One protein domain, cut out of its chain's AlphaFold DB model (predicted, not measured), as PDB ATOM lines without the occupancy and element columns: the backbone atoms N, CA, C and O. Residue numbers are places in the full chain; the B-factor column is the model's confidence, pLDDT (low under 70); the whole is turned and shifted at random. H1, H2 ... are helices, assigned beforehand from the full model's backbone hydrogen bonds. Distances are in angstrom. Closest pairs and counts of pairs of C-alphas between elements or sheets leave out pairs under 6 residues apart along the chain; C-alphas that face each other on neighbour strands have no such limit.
ATOM      1  N   ALA A 664      -9.058 -56.209 -27.522       93.00
ATOM      2  CA  ALA A 664      -8.589 -54.816 -27.590       93.00
ATOM      3  C   ALA A 664      -8.475 -54.151 -26.205       93.00
ATOM      4  O   ALA A 664      -7.485 -53.474 -25.922       93.00
ATOM      5  N   ALA A 665      -9.436 -54.415 -25.313       94.44
ATOM      6  CA  ALA A 665      -9.403 -53.938 -23.930       94.44
ATOM      7  C   ALA A 665      -8.184 -54.474 -23.159       94.44
ATOM      8  O   ALA A 665      -7.514 -53.720 -22.455       94.44
ATOM      9  N   TRP A 666      -7.848 -55.754 -23.352       96.38
ATOM     10  CA  TRP A 666      -6.665 -56.369 -22.753       96.38
ATOM     11  C   TRP A 666      -5.379 -55.724 -23.270       96.38
ATOM     12  O   TRP A 666      -4.518 -55.352 -22.477       96.38
ATOM     13  N   LEU A 667      -5.264 -55.539 -24.592       95.69
ATOM     14  CA  LEU A 667      -4.086 -54.922 -25.208       95.69
ATOM     15  C   LEU A 667      -3.882 -53.490 -24.709       95.69
ATOM     16  O   LEU A 667      -2.753 -53.092 -24.434       95.69
ATOM     17  N   SER A 668      -4.970 -52.732 -24.549       89.50
ATOM     18  CA  SER A 668      -4.932 -51.389 -23.973       89.50
ATOM     19  C   SER A 668      -4.445 -51.406 -22.522       89.50
ATOM     20  O   SER A 668      -3.570 -50.619 -22.166       89.50
ATOM     21  N   ALA A 669      -4.956 -52.323 -21.695       93.00
ATOM     22  CA  ALA A 669      -4.533 -52.461 -20.302       93.00
ATOM     23  C   ALA A 669      -3.058 -52.882 -20.182       93.00
ATOM     24  O   ALA A 669      -2.312 -52.301 -19.396       93.00
ATOM     25  N   ALA A 670      -2.612 -53.843 -20.995       93.94
ATOM     26  CA  ALA A 670      -1.218 -54.273 -21.051       93.94
ATOM     27  C   ALA A 670      -0.294 -53.139 -21.524       93.94
ATOM     28  O   ALA A 670       0.744 -52.893 -20.912       93.94
ATOM     29  N   ALA A 671      -0.684 -52.401 -22.567       91.38
ATOM     30  CA  ALA A 671       0.075 -51.250 -23.043       91.38
ATOM     31  C   ALA A 671       0.172 -50.156 -21.971       91.38
ATOM     32  O   ALA A 671       1.261 -49.633 -21.757       91.38
ATOM     33  N   ALA A 672      -0.914 -49.840 -21.261       88.25
ATOM     34  CA  ALA A 672      -0.897 -48.874 -20.159       88.25
ATOM     35  C   ALA A 672      -0.002 -49.342 -18.996       88.25
ATOM     36  O   ALA A 672       0.818 -48.580 -18.484       88.25
ATOM     37  N   ALA A 673      -0.095 -50.622 -18.622       91.88
ATOM     38  CA  ALA A 673       0.735 -51.221 -17.582       91.88
ATOM     39  C   ALA A 673       2.231 -51.225 -17.952       91.88
ATOM     40  O   ALA A 673       3.087 -51.077 -17.078       91.88
ATOM     41  N   LEU A 674       2.561 -51.389 -19.236       91.06
ATOM     42  CA  LEU A 674       3.930 -51.293 -19.732       91.06
ATOM     43  C   LEU A 674       4.419 -49.837 -19.760       91.06
ATOM     44  O   LEU A 674       5.538 -49.576 -19.325       91.06
ATOM     45  N   ALA A 675       3.561 -48.892 -20.165       84.94
ATOM     46  CA  ALA A 675       3.839 -47.452 -20.137       84.94
ATOM     47  C   ALA A 675       4.239 -46.983 -18.736       84.94
ATOM     48  O   ALA A 675       5.263 -46.326 -18.562       84.94
ATOM     49  N   GLY A 676       3.463 -47.388 -17.724       87.88
ATOM     50  CA  GLY A 676       3.711 -47.038 -16.325       87.88
ATOM     51  C   GLY A 676       5.034 -47.576 -15.769       87.88
ATOM     52  O   GLY A 676       5.470 -47.137 -14.710       87.88
ATOM     53  N   ARG A 677       5.692 -48.508 -16.474       91.81
ATOM     54  CA  ARG A 677       6.966 -49.128 -16.073       91.81
ATOM     55  C   ARG A 677       8.085 -48.937 -17.087       91.81
ATOM     56  O   ARG A 677       9.148 -49.541 -16.942       91.81
ATOM     57  N   ALA A 678       7.875 -48.131 -18.118       84.19
ATOM     58  CA  ALA A 678       8.822 -48.045 -19.219       84.19
ATOM     59  C   ALA A 678      10.158 -47.382 -18.824       84.19
ATOM     60  O   ALA A 678      11.149 -47.599 -19.507       84.19
ATOM     61  N   SER A 679      10.246 -46.720 -17.660       83.69
ATOM     62  CA  SER A 679      11.525 -46.300 -17.055       83.69
ATOM     63  C   SER A 679      12.454 -47.462 -16.670       83.69
ATOM     64  O   SER A 679      13.648 -47.255 -16.484       83.69
ATOM     65  N   SER A 680      11.923 -48.682 -16.543       87.69
ATOM     66  CA  SER A 680      12.711 -49.896 -16.290       87.69
ATOM     67  C   SER A 680      13.140 -50.630 -17.565       87.69
ATOM     68  O   SER A 680      13.895 -51.599 -17.483       87.69
ATOM     69  N   LEU A 681      12.655 -50.197 -18.735       85.19
ATOM     70  CA  LEU A 681      13.023 -50.776 -20.024       85.19
ATOM     71  C   LEU A 681      14.263 -50.073 -20.575       85.19
ATOM     72  O   LEU A 681      14.335 -48.846 -20.602       85.19
ATOM     73  N   GLY A 682      15.218 -50.853 -21.086       85.50
ATOM     74  CA  GLY A 682      16.240 -50.294 -21.967       85.50
ATOM     75  C   GLY A 682      15.623 -49.850 -23.299       85.50
ATOM     76  O   GLY A 682      14.542 -50.307 -23.671       85.50
ATOM     77  N   LEU A 683      16.332 -49.012 -24.061       83.12
ATOM     78  CA  LEU A 683      15.870 -48.521 -25.370       83.12
ATOM     79  C   LEU A 683      15.416 -49.655 -26.307       83.12
ATOM     80  O   LEU A 683      14.370 -49.565 -26.944       83.12
ATOM     81  N   LEU A 684      16.194 -50.741 -26.358       81.31
ATOM     82  CA  LEU A 684      15.920 -51.899 -27.215       81.31
ATOM     83  C   LEU A 684      14.624 -52.611 -26.819       81.31
ATOM     84  O   LEU A 684      13.838 -53.005 -27.677       81.31
ATOM     85  N   ASP A 685      14.387 -52.738 -25.517       87.75
ATOM     86  CA  ASP A 685      13.176 -53.365 -25.002       87.75
ATOM     87  C   ASP A 685      11.953 -52.462 -25.248       87.75
ATOM     88  O   ASP A 685      10.874 -52.953 -25.570       87.75
ATOM     89  N   ALA A 686      12.120 -51.137 -25.166       82.75
ATOM     90  CA  ALA A 686      11.066 -50.179 -25.496       82.75
ATOM     91  C   ALA A 686      10.691 -50.214 -26.990       82.75
ATOM     92  O   ALA A 686       9.503 -50.207 -27.316       82.75
ATOM     93  N   ALA A 687      11.674 -50.308 -27.891       83.12
ATOM     94  CA  ALA A 687      11.433 -50.477 -29.326       83.12
ATOM     95  C   ALA A 687      10.677 -51.785 -29.611       83.12
ATOM     96  O   ALA A 687       9.606 -51.760 -30.216       83.12
ATOM     97  N   ALA A 688      11.159 -52.905 -29.062       87.06
ATOM     98  CA  ALA A 688      10.510 -54.208 -29.204       87.06
ATOM     99  C   ALA A 688       9.077 -54.224 -28.641       87.06
ATOM    100  O   ALA A 688       8.207 -54.930 -29.156       87.06
ATOM    101  N   ALA A 689       8.810 -53.442 -27.591       88.38
ATOM    102  CA  ALA A 689       7.470 -53.288 -27.041       88.38
ATOM    103  C   ALA A 689       6.524 -52.567 -28.000       88.38
ATOM    104  O   ALA A 689       5.398 -53.022 -28.206       88.38
ATOM    105  N   LEU A 690       6.979 -51.457 -28.584       86.69
ATOM    106  CA  LEU A 690       6.205 -50.698 -29.561       86.69
ATOM    107  C   LEU A 690       5.934 -51.542 -30.809       86.69
ATOM    108  O   LEU A 690       4.782 -51.610 -31.236       86.69
ATOM    109  N   ASP A 691       6.948 -52.248 -31.315       87.19
ATOM    110  CA  ASP A 691       6.820 -53.196 -32.427       87.19
ATOM    111  C   ASP A 691       5.750 -54.254 -32.134       87.19
ATOM    112  O   ASP A 691       4.850 -54.490 -32.942       87.19
ATOM    113  N   ALA A 692       5.801 -54.867 -30.947       91.25
ATOM    114  CA  ALA A 692       4.849 -55.899 -30.553       91.25
ATOM    115  C   ALA A 692       3.413 -55.360 -30.437       91.25
ATOM    116  O   ALA A 692       2.480 -55.979 -30.951       91.25
ATOM    117  N   VAL A 693       3.213 -54.204 -29.795       91.31
ATOM    118  CA  VAL A 693       1.881 -53.581 -29.657       91.31
ATOM    119  C   VAL A 693       1.319 -53.186 -31.020       91.31
ATOM    120  O   VAL A 693       0.138 -53.404 -31.294       91.31
ATOM    121  N   HIS A 694       2.161 -52.624 -31.881       88.38
ATOM    122  CA  HIS A 694       1.793 -52.222 -33.227       88.38
ATOM    123  C   HIS A 694       1.392 -53.425 -34.089       88.38
ATOM    124  O   HIS A 694       0.295 -53.430 -34.652       88.38
ATOM    125  N   ALA A 695       2.202 -54.488 -34.093       90.06
ATOM    126  CA  ALA A 695       1.891 -55.731 -34.792       90.06
ATOM    127  C   ALA A 695       0.559 -56.338 -34.319       90.06
ATOM    128  O   ALA A 695      -0.255 -56.767 -35.137       90.06
ATOM    129  N   LEU A 696       0.286 -56.329 -33.009       93.75
ATOM    130  CA  LEU A 696      -0.981 -56.818 -32.454       93.75
ATOM    131  C   LEU A 696      -2.184 -55.963 -32.883       93.75
ATOM    132  O   LEU A 696      -3.245 -56.512 -33.184       93.75
ATOM    133  N   ARG A 697      -2.039 -54.633 -32.958       92.50
ATOM    134  CA  ARG A 697      -3.102 -53.736 -33.451       92.50
ATOM    135  C   ARG A 697      -3.387 -53.945 -34.935       92.50
ATOM    136  O   ARG A 697      -4.553 -54.046 -35.311       92.50
ATOM    137  N   GLN A 698      -2.350 -54.062 -35.762       91.88
ATOM    138  CA  GLN A 698      -2.514 -54.368 -37.184       91.88
ATOM    139  C   GLN A 698      -3.232 -55.712 -37.378       91.88
ATOM    140  O   GLN A 698      -4.155 -55.809 -38.186       91.88
ATOM    141  N   GLN A 699      -2.888 -56.731 -36.581       92.94
ATOM    142  CA  GLN A 699      -3.582 -58.022 -36.598       92.94
ATOM    143  C   GLN A 699      -5.069 -57.896 -36.223       92.94
ATOM    144  O   GLN A 699      -5.910 -58.495 -36.892       92.94
ATOM    145  N   GLN A 700      -5.422 -57.094 -35.208       93.81
ATOM    146  CA  GLN A 700      -6.827 -56.831 -34.855       93.81
ATOM    147  C   GLN A 700      -7.596 -56.156 -35.997       93.81
ATOM    148  O   GLN A 700      -8.712 -56.564 -36.311       93.81
ATOM    149  N   GLN A 701      -7.001 -55.149 -36.640       92.81
ATOM    150  CA  GLN A 701      -7.629 -54.444 -37.760       92.81
ATOM    151  C   GLN A 701      -7.852 -55.370 -38.960       92.81
ATOM    152  O   GLN A 701      -8.931 -55.361 -39.548       92.81
ATOM    153  N   GLN A 702      -6.870 -56.215 -39.288       93.12
ATOM    154  CA  GLN A 702      -7.004 -57.206 -40.358       93.12
ATOM    155  C   GLN A 702      -8.134 -58.203 -40.072       93.12
ATOM    156  O   GLN A 702      -8.924 -58.500 -40.966       93.12
ATOM    157  N   GLN A 703      -8.266 -58.677 -38.829       92.19
ATOM    158  CA  GLN A 703      -9.367 -59.568 -38.446       92.19
ATOM    159  C   GLN A 703     -10.736 -58.883 -38.548       92.19
ATOM    160  O   GLN A 703     -11.679 -59.486 -39.057       92.19
ATOM    161  N   GLN A 704     -10.849 -57.618 -38.135       93.19
ATOM    162  CA  GLN A 704     -12.090 -56.847 -38.279       93.19
ATOM    163  C   GLN A 704     -12.459 -56.624 -39.750       93.19
ATOM    164  O   GLN A 704     -13.617 -56.801 -40.120       93.19
ATOM    165  N   GLN A 705     -11.485 -56.301 -40.606       94.31
ATOM    166  CA  GLN A 705     -11.713 -56.151 -42.046       94.31
ATOM    167  C   GLN A 705     -12.159 -57.470 -42.688       94.31
ATOM    168  O   GLN A 705     -13.090 -57.471 -43.488       94.31
ATOM    169  N   GLN A 706     -11.557 -58.601 -42.308       92.75
ATOM    170  CA  GLN A 706     -11.977 -59.919 -42.794       92.75
ATOM    171  C   GLN A 706     -13.398 -60.271 -42.341       92.75
ATOM    172  O   GLN A 706     -14.182 -60.769 -43.145       92.75
ATOM    173  N   GLN A 707     -13.771 -59.966 -41.094       92.81
ATOM    174  CA  GLN A 707     -15.140 -60.171 -40.610       92.81
ATOM    175  C   GLN A 707     -16.146 -59.273 -41.341       92.81
ATOM    176  O   GLN A 707     -17.205 -59.754 -41.735       92.81
ATOM    177  N   GLN A 708     -15.810 -58.005 -41.595       93.38
ATOM    178  CA  GLN A 708     -16.656 -57.099 -42.380       93.38
ATOM    179  C   GLN A 708     -16.806 -57.568 -43.831       93.38
ATOM    180  O   GLN A 708     -17.902 -57.507 -44.379       93.38
ATOM    181  N   GLN A 709     -15.741 -58.089 -44.446       92.81
ATOM    182  CA  GLN A 709     -15.808 -58.668 -45.789       92.81
ATOM    183  C   GLN A 709     -16.645 -59.950 -45.822       92.81
ATOM    184  O   GLN A 709     -17.411 -60.139 -46.760       92.81
ATOM    185  N   GLN A 710     -16.563 -60.807 -44.801       90.38
ATOM    186  CA  GLN A 710     -17.391 -62.014 -44.711       90.38
ATOM    187  C   GLN A 710     -18.868 -61.684 -44.458       90.38
ATOM    188  O   GLN A 710     -19.741 -62.285 -45.079       90.38
ATOM    189  N   GLN A 711     -19.159 -60.692 -43.611       89.06
ATOM    190  CA  GLN A 711     -20.523 -60.204 -43.389       89.06
ATOM    191  C   GLN A 711     -21.080 -59.495 -44.633       89.06
ATOM    192  O   GLN A 711     -22.233 -59.710 -44.999       89.06
ATOM    193  N   GLY A 712     -20.250 -58.716 -45.333       85.31
ATOM    194  CA  GLY A 712     -20.602 -58.069 -46.597       85.31
ATOM    195  C   GLY A 712     -20.801 -59.060 -47.748       85.31
ATOM    196  O   GLY A 712     -21.709 -58.880 -48.551       85.31
ATOM    197  N   ARG A 738      19.678 -52.541 -33.076       46.44
ATOM    198  CA  ARG A 738      20.550 -52.027 -31.999       46.44
ATOM    199  C   ARG A 738      20.672 -50.497 -32.048       46.44
ATOM    200  O   ARG A 738      21.499 -49.927 -31.348       46.44
ATOM    201  N   ASP A 739      19.870 -49.859 -32.891       72.56
ATOM    202  CA  ASP A 739      20.157 -48.555 -33.472       72.56
ATOM    203  C   ASP A 739      18.993 -47.575 -33.205       72.56
ATOM    204  O   ASP A 739      17.851 -47.894 -33.560       72.56
ATOM    205  N   PRO A 740      19.230 -46.404 -32.576       70.94
ATOM    206  CA  PRO A 740      18.211 -45.365 -32.425       70.94
ATOM    207  C   PRO A 740      17.589 -44.924 -33.760       70.94
ATOM    208  O   PRO A 740      16.418 -44.543 -33.771       70.94
ATOM    209  N   ALA A 741      18.281 -45.060 -34.896       72.12
ATOM    210  CA  ALA A 741      17.707 -44.761 -36.210       72.12
ATOM    211  C   ALA A 741      16.532 -45.690 -36.557       72.12
ATOM    212  O   ALA A 741      15.571 -45.295 -37.227       72.12
ATOM    213  N   ALA A 742      16.557 -46.923 -36.057       67.94
ATOM    214  CA  ALA A 742      15.471 -47.862 -36.267       67.94
ATOM    215  C   ALA A 742      14.269 -47.603 -35.345       67.94
ATOM    216  O   ALA A 742      13.127 -47.773 -35.774       67.94
ATOM    217  N   LEU A 743      14.502 -47.112 -34.121       72.75
ATOM    218  CA  LEU A 743      13.421 -46.584 -33.282       72.75
ATOM    219  C   LEU A 743      12.772 -45.362 -33.950       72.75
ATOM    220  O   LEU A 743      11.545 -45.267 -33.985       72.75
ATOM    221  N   ALA A 744      13.567 -44.469 -34.550       73.81
ATOM    222  CA  ALA A 744      13.043 -43.346 -35.325       73.81
ATOM    223  C   ALA A 744      12.199 -43.835 -36.513       73.81
ATOM    224  O   ALA A 744      11.097 -43.337 -36.741       73.81
ATOM    225  N   ALA A 745      12.655 -44.865 -37.236       71.75
ATOM    226  CA  ALA A 745      11.892 -45.469 -38.328       71.75
ATOM    227  C   ALA A 745      10.539 -46.040 -37.868       71.75
ATOM    228  O   ALA A 745       9.525 -45.813 -38.533       71.75
ATOM    229  N   LEU A 746      10.500 -46.707 -36.712       72.12
ATOM    230  CA  LEU A 746       9.259 -47.200 -36.116       72.12
ATOM    231  C   LEU A 746       8.315 -46.056 -35.727       72.12
ATOM    232  O   LEU A 746       7.130 -46.080 -36.056       72.12
ATOM    233  N   LEU A 747       8.835 -45.024 -35.060       74.50
ATOM    234  CA  LEU A 747       8.046 -43.855 -34.670       74.50
ATOM    235  C   LEU A 747       7.498 -43.111 -35.898       74.50
ATOM    236  O   LEU A 747       6.358 -42.649 -35.871       74.50
ATOM    237  N   ARG A 748       8.251 -43.060 -37.006       75.81
ATOM    238  CA  ARG A 748       7.749 -42.562 -38.298       75.81
ATOM    239  C   ARG A 748       6.606 -43.417 -38.829       75.81
ATOM    240  O   ARG A 748       5.623 -42.853 -39.305       75.81
ATOM    241  N   ALA A 749       6.723 -44.743 -38.778       68.12
ATOM    242  CA  ALA A 749       5.663 -45.643 -39.228       68.12
ATOM    243  C   ALA A 749       4.377 -45.430 -38.414       68.12
ATOM    244  O   ALA A 749       3.319 -45.187 -38.991       68.12
ATOM    245  N   LEU A 750       4.493 -45.372 -37.084       71.12
ATOM    246  CA  LEU A 750       3.376 -45.063 -36.187       71.12
ATOM    247  C   LEU A 750       2.755 -43.689 -36.478       71.12
ATOM    248  O   LEU A 750       1.532 -43.553 -36.487       71.12
ATOM    249  N   ALA A 751       3.582 -42.676 -36.756       70.88
ATOM    250  CA  ALA A 751       3.104 -41.330 -37.068       70.88
ATOM    251  C   ALA A 751       2.355 -41.280 -38.404       70.88
ATOM    252  O   ALA A 751       1.332 -40.603 -38.506       70.88
ATOM    253  N   ARG A 752       2.823 -42.025 -39.414       68.06
ATOM    254  CA  ARG A 752       2.155 -42.142 -40.721       68.06
ATOM    255  C   ARG A 752       0.803 -42.835 -40.625       68.06
ATOM    256  O   ARG A 752      -0.120 -42.443 -41.328       68.06
ATOM    257  N   GLU A 753       0.674 -43.821 -39.744       68.56
ATOM    258  CA  GLU A 753      -0.602 -44.498 -39.495       68.56
ATOM    259  C   GLU A 753      -1.575 -43.680 -38.631       68.56
ATOM    260  O   GLU A 753      -2.698 -44.116 -38.379       68.56
ATOM    261  N   GLY A 754      -1.172 -42.493 -38.165       70.19
ATOM    262  CA  GLY A 754      -1.993 -41.669 -37.282       70.19
ATOM    263  C   GLY A 754      -2.216 -42.304 -35.907       70.19
ATOM    264  O   GLY A 754      -3.187 -41.975 -35.227       70.19
ATOM    265  N   ALA A 755      -1.341 -43.222 -35.489       68.44
ATOM    266  CA  ALA A 755      -1.437 -43.843 -34.180       68.44
ATOM    267  C   ALA A 755      -1.161 -42.791 -33.096       68.44
ATOM    268  O   ALA A 755      -0.076 -42.220 -33.034       68.44
ATOM    269  N   SER A 756      -2.121 -42.546 -32.206       70.94
ATOM    270  CA  SER A 756      -1.857 -41.761 -31.000       70.94
ATOM    271  C   SER A 756      -1.144 -42.641 -29.976       70.94
ATOM    272  O   SER A 756      -1.652 -43.704 -29.591       70.94
ATOM    273  N   LEU A 757       0.025 -42.199 -29.519       72.00
ATOM    274  CA  LEU A 757       0.668 -42.764 -28.338       72.00
ATOM    275  C   LEU A 757       0.151 -42.032 -27.100       72.00
ATOM    276  O   LEU A 757       0.016 -40.811 -27.102       72.00
ATOM    277  N   ASP A 758      -0.127 -42.792 -26.045       72.69
ATOM    278  CA  ASP A 758      -0.450 -42.236 -24.733       72.69
ATOM    279  C   ASP A 758       0.701 -41.324 -24.262       72.69
ATOM    280  O   ASP A 758       1.884 -41.635 -24.455       72.69
ATOM    281  N   GLY A 759       0.365 -40.203 -23.622       71.94
ATOM    282  CA  GLY A 759       1.333 -39.289 -23.023       71.94
ATOM    283  C   GLY A 759       2.296 -39.996 -22.062       71.94
ATOM    284  O   GLY A 759       3.478 -39.648 -22.040       71.94
ATOM    285  N   ALA A 760       1.838 -41.038 -21.356       66.69
ATOM    286  CA  ALA A 760       2.685 -41.868 -20.497       66.69
ATOM    287  C   ALA A 760       3.783 -42.608 -21.289       66.69
ATOM    288  O   ALA A 760       4.952 -42.591 -20.899       66.69
ATOM    289  N   TRP A 761       3.438 -43.187 -22.445       67.94
ATOM    290  CA  TRP A 761       4.396 -43.839 -23.347       67.94
ATOM    291  C   TRP A 761       5.395 -42.840 -23.919       67.94
ATOM    292  O   TRP A 761       6.604 -43.065 -23.865       67.94
ATOM    293  N   CYS A 762       4.907 -41.704 -24.422       74.69
ATOM    294  CA  CYS A 762       5.786 -40.663 -24.939       74.69
ATOM    295  C   CYS A 762       6.723 -40.104 -23.863       74.69
ATOM    296  O   CYS A 762       7.835 -39.698 -24.194       74.69
ATOM    297  N   GLY A 763       6.281 -40.040 -22.604       71.06
ATOM    298  CA  GLY A 763       7.110 -39.638 -21.470       71.06
ATOM    299  C   GLY A 763       8.209 -40.654 -21.169       71.06
ATOM    300  O   GLY A 763       9.368 -40.276 -21.022       71.06
ATOM    301  N   ALA A 764       7.877 -41.942 -21.153       65.88
ATOM    302  CA  ALA A 764       8.847 -42.978 -20.831       65.88
ATOM    303  C   ALA A 764       9.892 -43.209 -21.932       65.88
ATOM    304  O   ALA A 764      11.077 -43.316 -21.623       65.88
ATOM    305  N   VAL A 765       9.493 -43.204 -23.213       71.56
ATOM    306  CA  VAL A 765      10.455 -43.290 -24.329       71.56
ATOM    307  C   VAL A 765      11.374 -42.063 -24.333       71.56
ATOM    308  O   VAL A 765      12.578 -42.212 -24.520       71.56
ATOM    309  N   ARG A 766      10.851 -40.865 -24.030       78.81
ATOM    310  CA  ARG A 766      11.684 -39.666 -23.819       78.81
ATOM    311  C   ARG A 766      12.654 -39.828 -22.647       78.81
ATOM    312  O   ARG A 766      13.809 -39.450 -22.779       78.81
ATOM    313  N   GLY A 767      12.219 -40.415 -21.532       74.19
ATOM    314  CA  GLY A 767      13.092 -40.714 -20.391       74.19
ATOM    315  C   GLY A 767      14.241 -41.664 -20.748       74.19
ATOM    316  O   GLY A 767      15.387 -41.393 -20.400       74.19
ATOM    317  N   ALA A 768      13.957 -42.733 -21.499       71.06
ATOM    318  CA  ALA A 768      14.973 -43.678 -21.969       71.06
ATOM    319  C   ALA A 768      15.961 -43.032 -22.960       71.06
ATOM    320  O   ALA A 768      17.172 -43.221 -22.835       71.06
ATOM    321  N   LEU A 769      15.459 -42.223 -23.902       76.94
ATOM    322  CA  LEU A 769      16.285 -41.445 -24.833       76.94
ATOM    323  C   LEU A 769      17.179 -40.440 -24.093       76.94
ATOM    324  O   LEU A 769      18.366 -40.346 -24.396       76.94
ATOM    325  N   ALA A 770      16.650 -39.752 -23.076       80.62
ATOM    326  CA  ALA A 770      17.421 -38.830 -22.244       80.62
ATOM    327  C   ALA A 770      18.538 -39.546 -21.465       80.62
ATOM    328  O   ALA A 770      19.662 -39.054 -21.412       80.62
ATOM    329  N   GLN A 771      18.265 -40.730 -20.905       78.75
ATOM    330  CA  GLN A 771      19.284 -41.533 -20.224       78.75
ATOM    331  C   GLN A 771      20.389 -41.997 -21.187       78.75
ATOM    332  O   GLN A 771      21.570 -41.964 -20.841       78.75
ATOM    333  N   GLN A 772      20.027 -42.411 -22.405       79.38
ATOM    334  CA  GLN A 772      21.002 -42.802 -23.424       79.38
ATOM    335  C   GLN A 772      21.840 -41.611 -23.898       79.38
ATOM    336  O   GLN A 772      23.052 -41.748 -24.049       79.38
ATOM    337  N   ARG A 773      21.216 -40.441 -24.071       86.19
ATOM    338  CA  ARG A 773      21.903 -39.185 -24.382       86.19
ATOM    339  C   ARG A 773      22.930 -38.832 -23.308       86.19
ATOM    340  O   ARG A 773      24.079 -38.584 -23.646       86.19
ATOM    341  N   GLN A 774      22.562 -38.912 -22.028       86.00
ATOM    342  CA  GLN A 774      23.495 -38.682 -20.918       86.00
ATOM    343  C   GLN A 774      24.683 -39.652 -20.937       86.00
ATOM    344  O   GLN A 774      25.803 -39.260 -20.626       86.00
ATOM    345  N   LEU A 775      24.455 -40.917 -21.302       79.94
ATOM    346  CA  LEU A 775      25.522 -41.914 -21.391       79.94
ATOM    347  C   LEU A 775      26.461 -41.640 -22.577       79.94
ATOM    348  O   LEU A 775      27.673 -41.762 -22.419       79.94
ATOM    349  N   ALA A 776      25.919 -41.222 -23.724       81.38
ATOM    350  CA  ALA A 776      26.707 -40.789 -24.877       81.38
ATOM    351  C   ALA A 776      27.536 -39.528 -24.555       81.38
ATOM    352  O   ALA A 776      28.743 -39.507 -24.781       81.38
ATOM    353  N   GLU A 777      26.923 -38.521 -23.926       86.25
ATOM    354  CA  GLU A 777      27.596 -37.285 -23.497       86.25
ATOM    355  C   GLU A 777      28.685 -37.555 -22.436       86.25
ATOM    356  O   GLU A 777      29.764 -36.963 -22.482       86.25
ATOM    357  N   ALA A 778      28.459 -38.492 -21.506       82.38
ATOM    358  CA  ALA A 778      29.451 -38.878 -20.498       82.38
ATOM    359  C   ALA A 778      30.680 -39.583 -21.100       82.38
ATOM    360  O   ALA A 778      31.802 -39.356 -20.643       82.38
ATOM    361  N   LEU A 779      30.482 -40.415 -22.130       80.81
ATOM    362  CA  LEU A 779      31.581 -41.036 -22.877       80.81
ATOM    363  C   LEU A 779      32.385 -39.985 -23.652       80.81
ATOM    364  O   LEU A 779      33.616 -40.021 -23.627       80.81
ATOM    365  N   GLN A 780      31.704 -38.995 -24.236       83.62
ATOM    366  CA  GLN A 780      32.344 -37.877 -24.929       83.62
ATOM    367  C   GLN A 780      33.172 -37.001 -23.968       83.62
ATOM    368  O   GLN A 780      34.288 -36.594 -24.288       83.62
ATOM    369  N   GLY A 781      32.669 -36.772 -22.748       80.06
ATOM    370  CA  GLY A 781      33.355 -35.996 -21.710       80.06
ATOM    371  C   GLY A 781      34.598 -36.672 -21.113       80.06
ATOM    372  O   GLY A 781      35.520 -35.977 -20.686       80.06
ATOM    373  N   ALA A 806      19.881 -39.388 -34.389       78.69
ATOM    374  CA  ALA A 806      18.783 -40.345 -34.322       78.69
ATOM    375  C   ALA A 806      17.951 -40.217 -33.029       78.69
ATOM    376  O   ALA A 806      16.728 -40.392 -33.054       78.69
ATOM    377  N   ILE A 807      18.583 -39.877 -31.898       81.69
ATOM    378  CA  ILE A 807      17.888 -39.593 -30.632       81.69
ATOM    379  C   ILE A 807      17.002 -38.344 -30.767       81.69
ATOM    380  O   ILE A 807      15.829 -38.381 -30.385       81.69
ATOM    381  N   GLU A 808      17.522 -37.259 -31.347       84.69
ATOM    382  CA  GLU A 808      16.761 -36.023 -31.575       84.69
ATOM    383  C   GLU A 808      15.572 -36.241 -32.522       84.69
ATOM    384  O   GLU A 808      14.469 -35.731 -32.283       84.69
ATOM    385  N   GLU A 809      15.759 -37.059 -33.559       85.00
ATOM    386  CA  GLU A 809      14.682 -37.448 -34.463       85.00
ATOM    387  C   GLU A 809      13.573 -38.211 -33.721       85.00
ATOM    388  O   GLU A 809      12.388 -37.885 -33.859       85.00
ATOM    389  N   CYS A 810      13.939 -39.179 -32.873       79.88
ATOM    390  CA  CYS A 810      12.978 -39.913 -32.051       79.88
ATOM    391  C   CYS A 810      12.169 -38.972 -31.146       79.88
ATOM    392  O   CYS A 810      10.943 -39.087 -31.064       79.88
ATOM    393  N   GLU A 811      12.819 -38.010 -30.489       86.00
ATOM    394  CA  GLU A 811      12.128 -37.032 -29.644       86.00
ATOM    395  C   GLU A 811      11.152 -36.151 -30.428       86.00
ATOM    396  O   GLU A 811      10.056 -35.847 -29.941       86.00
ATOM    397  N   SER A 812      11.539 -35.730 -31.634       82.19
ATOM    398  CA  SER A 812      10.685 -34.948 -32.531       82.19
ATOM    399  C   SER A 812       9.428 -35.733 -32.920       82.19
ATOM    400  O   SER A 812       8.304 -35.234 -32.786       82.19
ATOM    401  N   LEU A 813       9.595 -37.003 -33.296       79.88
ATOM    402  CA  LEU A 813       8.491 -37.890 -33.666       79.88
ATOM    403  C   LEU A 813       7.565 -38.185 -32.483       79.88
ATOM    404  O   LEU A 813       6.345 -38.149 -32.635       79.88
ATOM    405  N   LEU A 814       8.111 -38.387 -31.282       82.56
ATOM    406  CA  LEU A 814       7.311 -38.552 -30.064       82.56
ATOM    407  C   LEU A 814       6.495 -37.297 -29.741       82.56
ATOM    408  O   LEU A 814       5.334 -37.402 -29.339       82.56
ATOM    409  N   ARG A 815       7.062 -36.099 -29.949       82.69
ATOM    410  CA  ARG A 815       6.314 -34.841 -29.809       82.69
ATOM    411  C   ARG A 815       5.177 -34.759 -30.824       82.69
ATOM    412  O   ARG A 815       4.091 -34.332 -30.441       82.69
ATOM    413  N   ALA A 816       5.392 -35.173 -32.071       79.38
ATOM    414  CA  ALA A 816       4.342 -35.197 -33.091       79.38
ATOM    415  C   ALA A 816       3.216 -36.186 -32.731       79.38
ATOM    416  O   ALA A 816       2.044 -35.807 -32.712       79.38
TER     417      ALA A 816
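AT A GLANCE: This is residues 664 to 712, 738 to 781 and 806 to 816 of the 857 residues of an uncharacterized protein of Raphidocelis subcapitata (UniProt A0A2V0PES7). A bundle of five helices runs roughly along one axis, drawn out into a rod by the two longest: the last part of H2, residues 701 to 712, sticks out at one end and the last part of H4, residues 774 to 781, at the other. Between these arms is a compact body, where H1 folds against H2 as a hairpin and H3 and H5 pair closely side by side. The printed part has 104 residues and five named helices, H1 to H5 in chain order, with no named strand: all helix. It is only just loose, close to compact, with a radius of gyration of the C-alphas of 15.7 A and spans of 63 by 24 by 22 A.

HOW THE PARTS SIT: H2, residues 683 to 712, only just touches H1, residues 664 to 675, with 3 pairs of C-alphas within 8 A, the closest Val 693 and Ala 671 at 7.2 A; this helical hairpin has a shallow tilt of 11 degrees, opposite ways. H2 touches H3, residues 740 to 752, with residues 687 to 694 alone; the closest C-alphas, of Ala 687 and Leu 743, are 5.9 A apart. H2 touches H4, residues 759 to 781, with residues 683 to 686 alone, closest at the C-alphas of Leu 683 and Ala 768, 6.0 A. H3 touches H5, residues 806 to 816, the same way at 21 degrees, a shallow tilt; the closest C-alphas are those of Ala 744 and Cys 810, 4.7 A. H2 and H5 are apart. In H1 to H5, every O i to N i+4 pair is within hydrogen-bond range.

IN THESE COORDINATES: H2 is 43.3 A long from C-alpha 683 at (15.870, -48.521, -25.370), and H4 32.2 A. H3 measures 18.4 A, H1 16.3 A and H5 15.4 A, ending at C-alpha 816 at (4.342, -35.197, -33.091).

THE WHOLE: The C-alphas farthest apart, of Gly 712 and Gly 781, are 63.4 A apart. Residues 713 to 737 and 782 to 805 are not printed; the C-alpha gaps are 44.1 A and 19.8 A. No link printed whole is long. Mean pLDDT of the printed part is 82.3, with 9 residues under 70, among them 738 and 752 to 753.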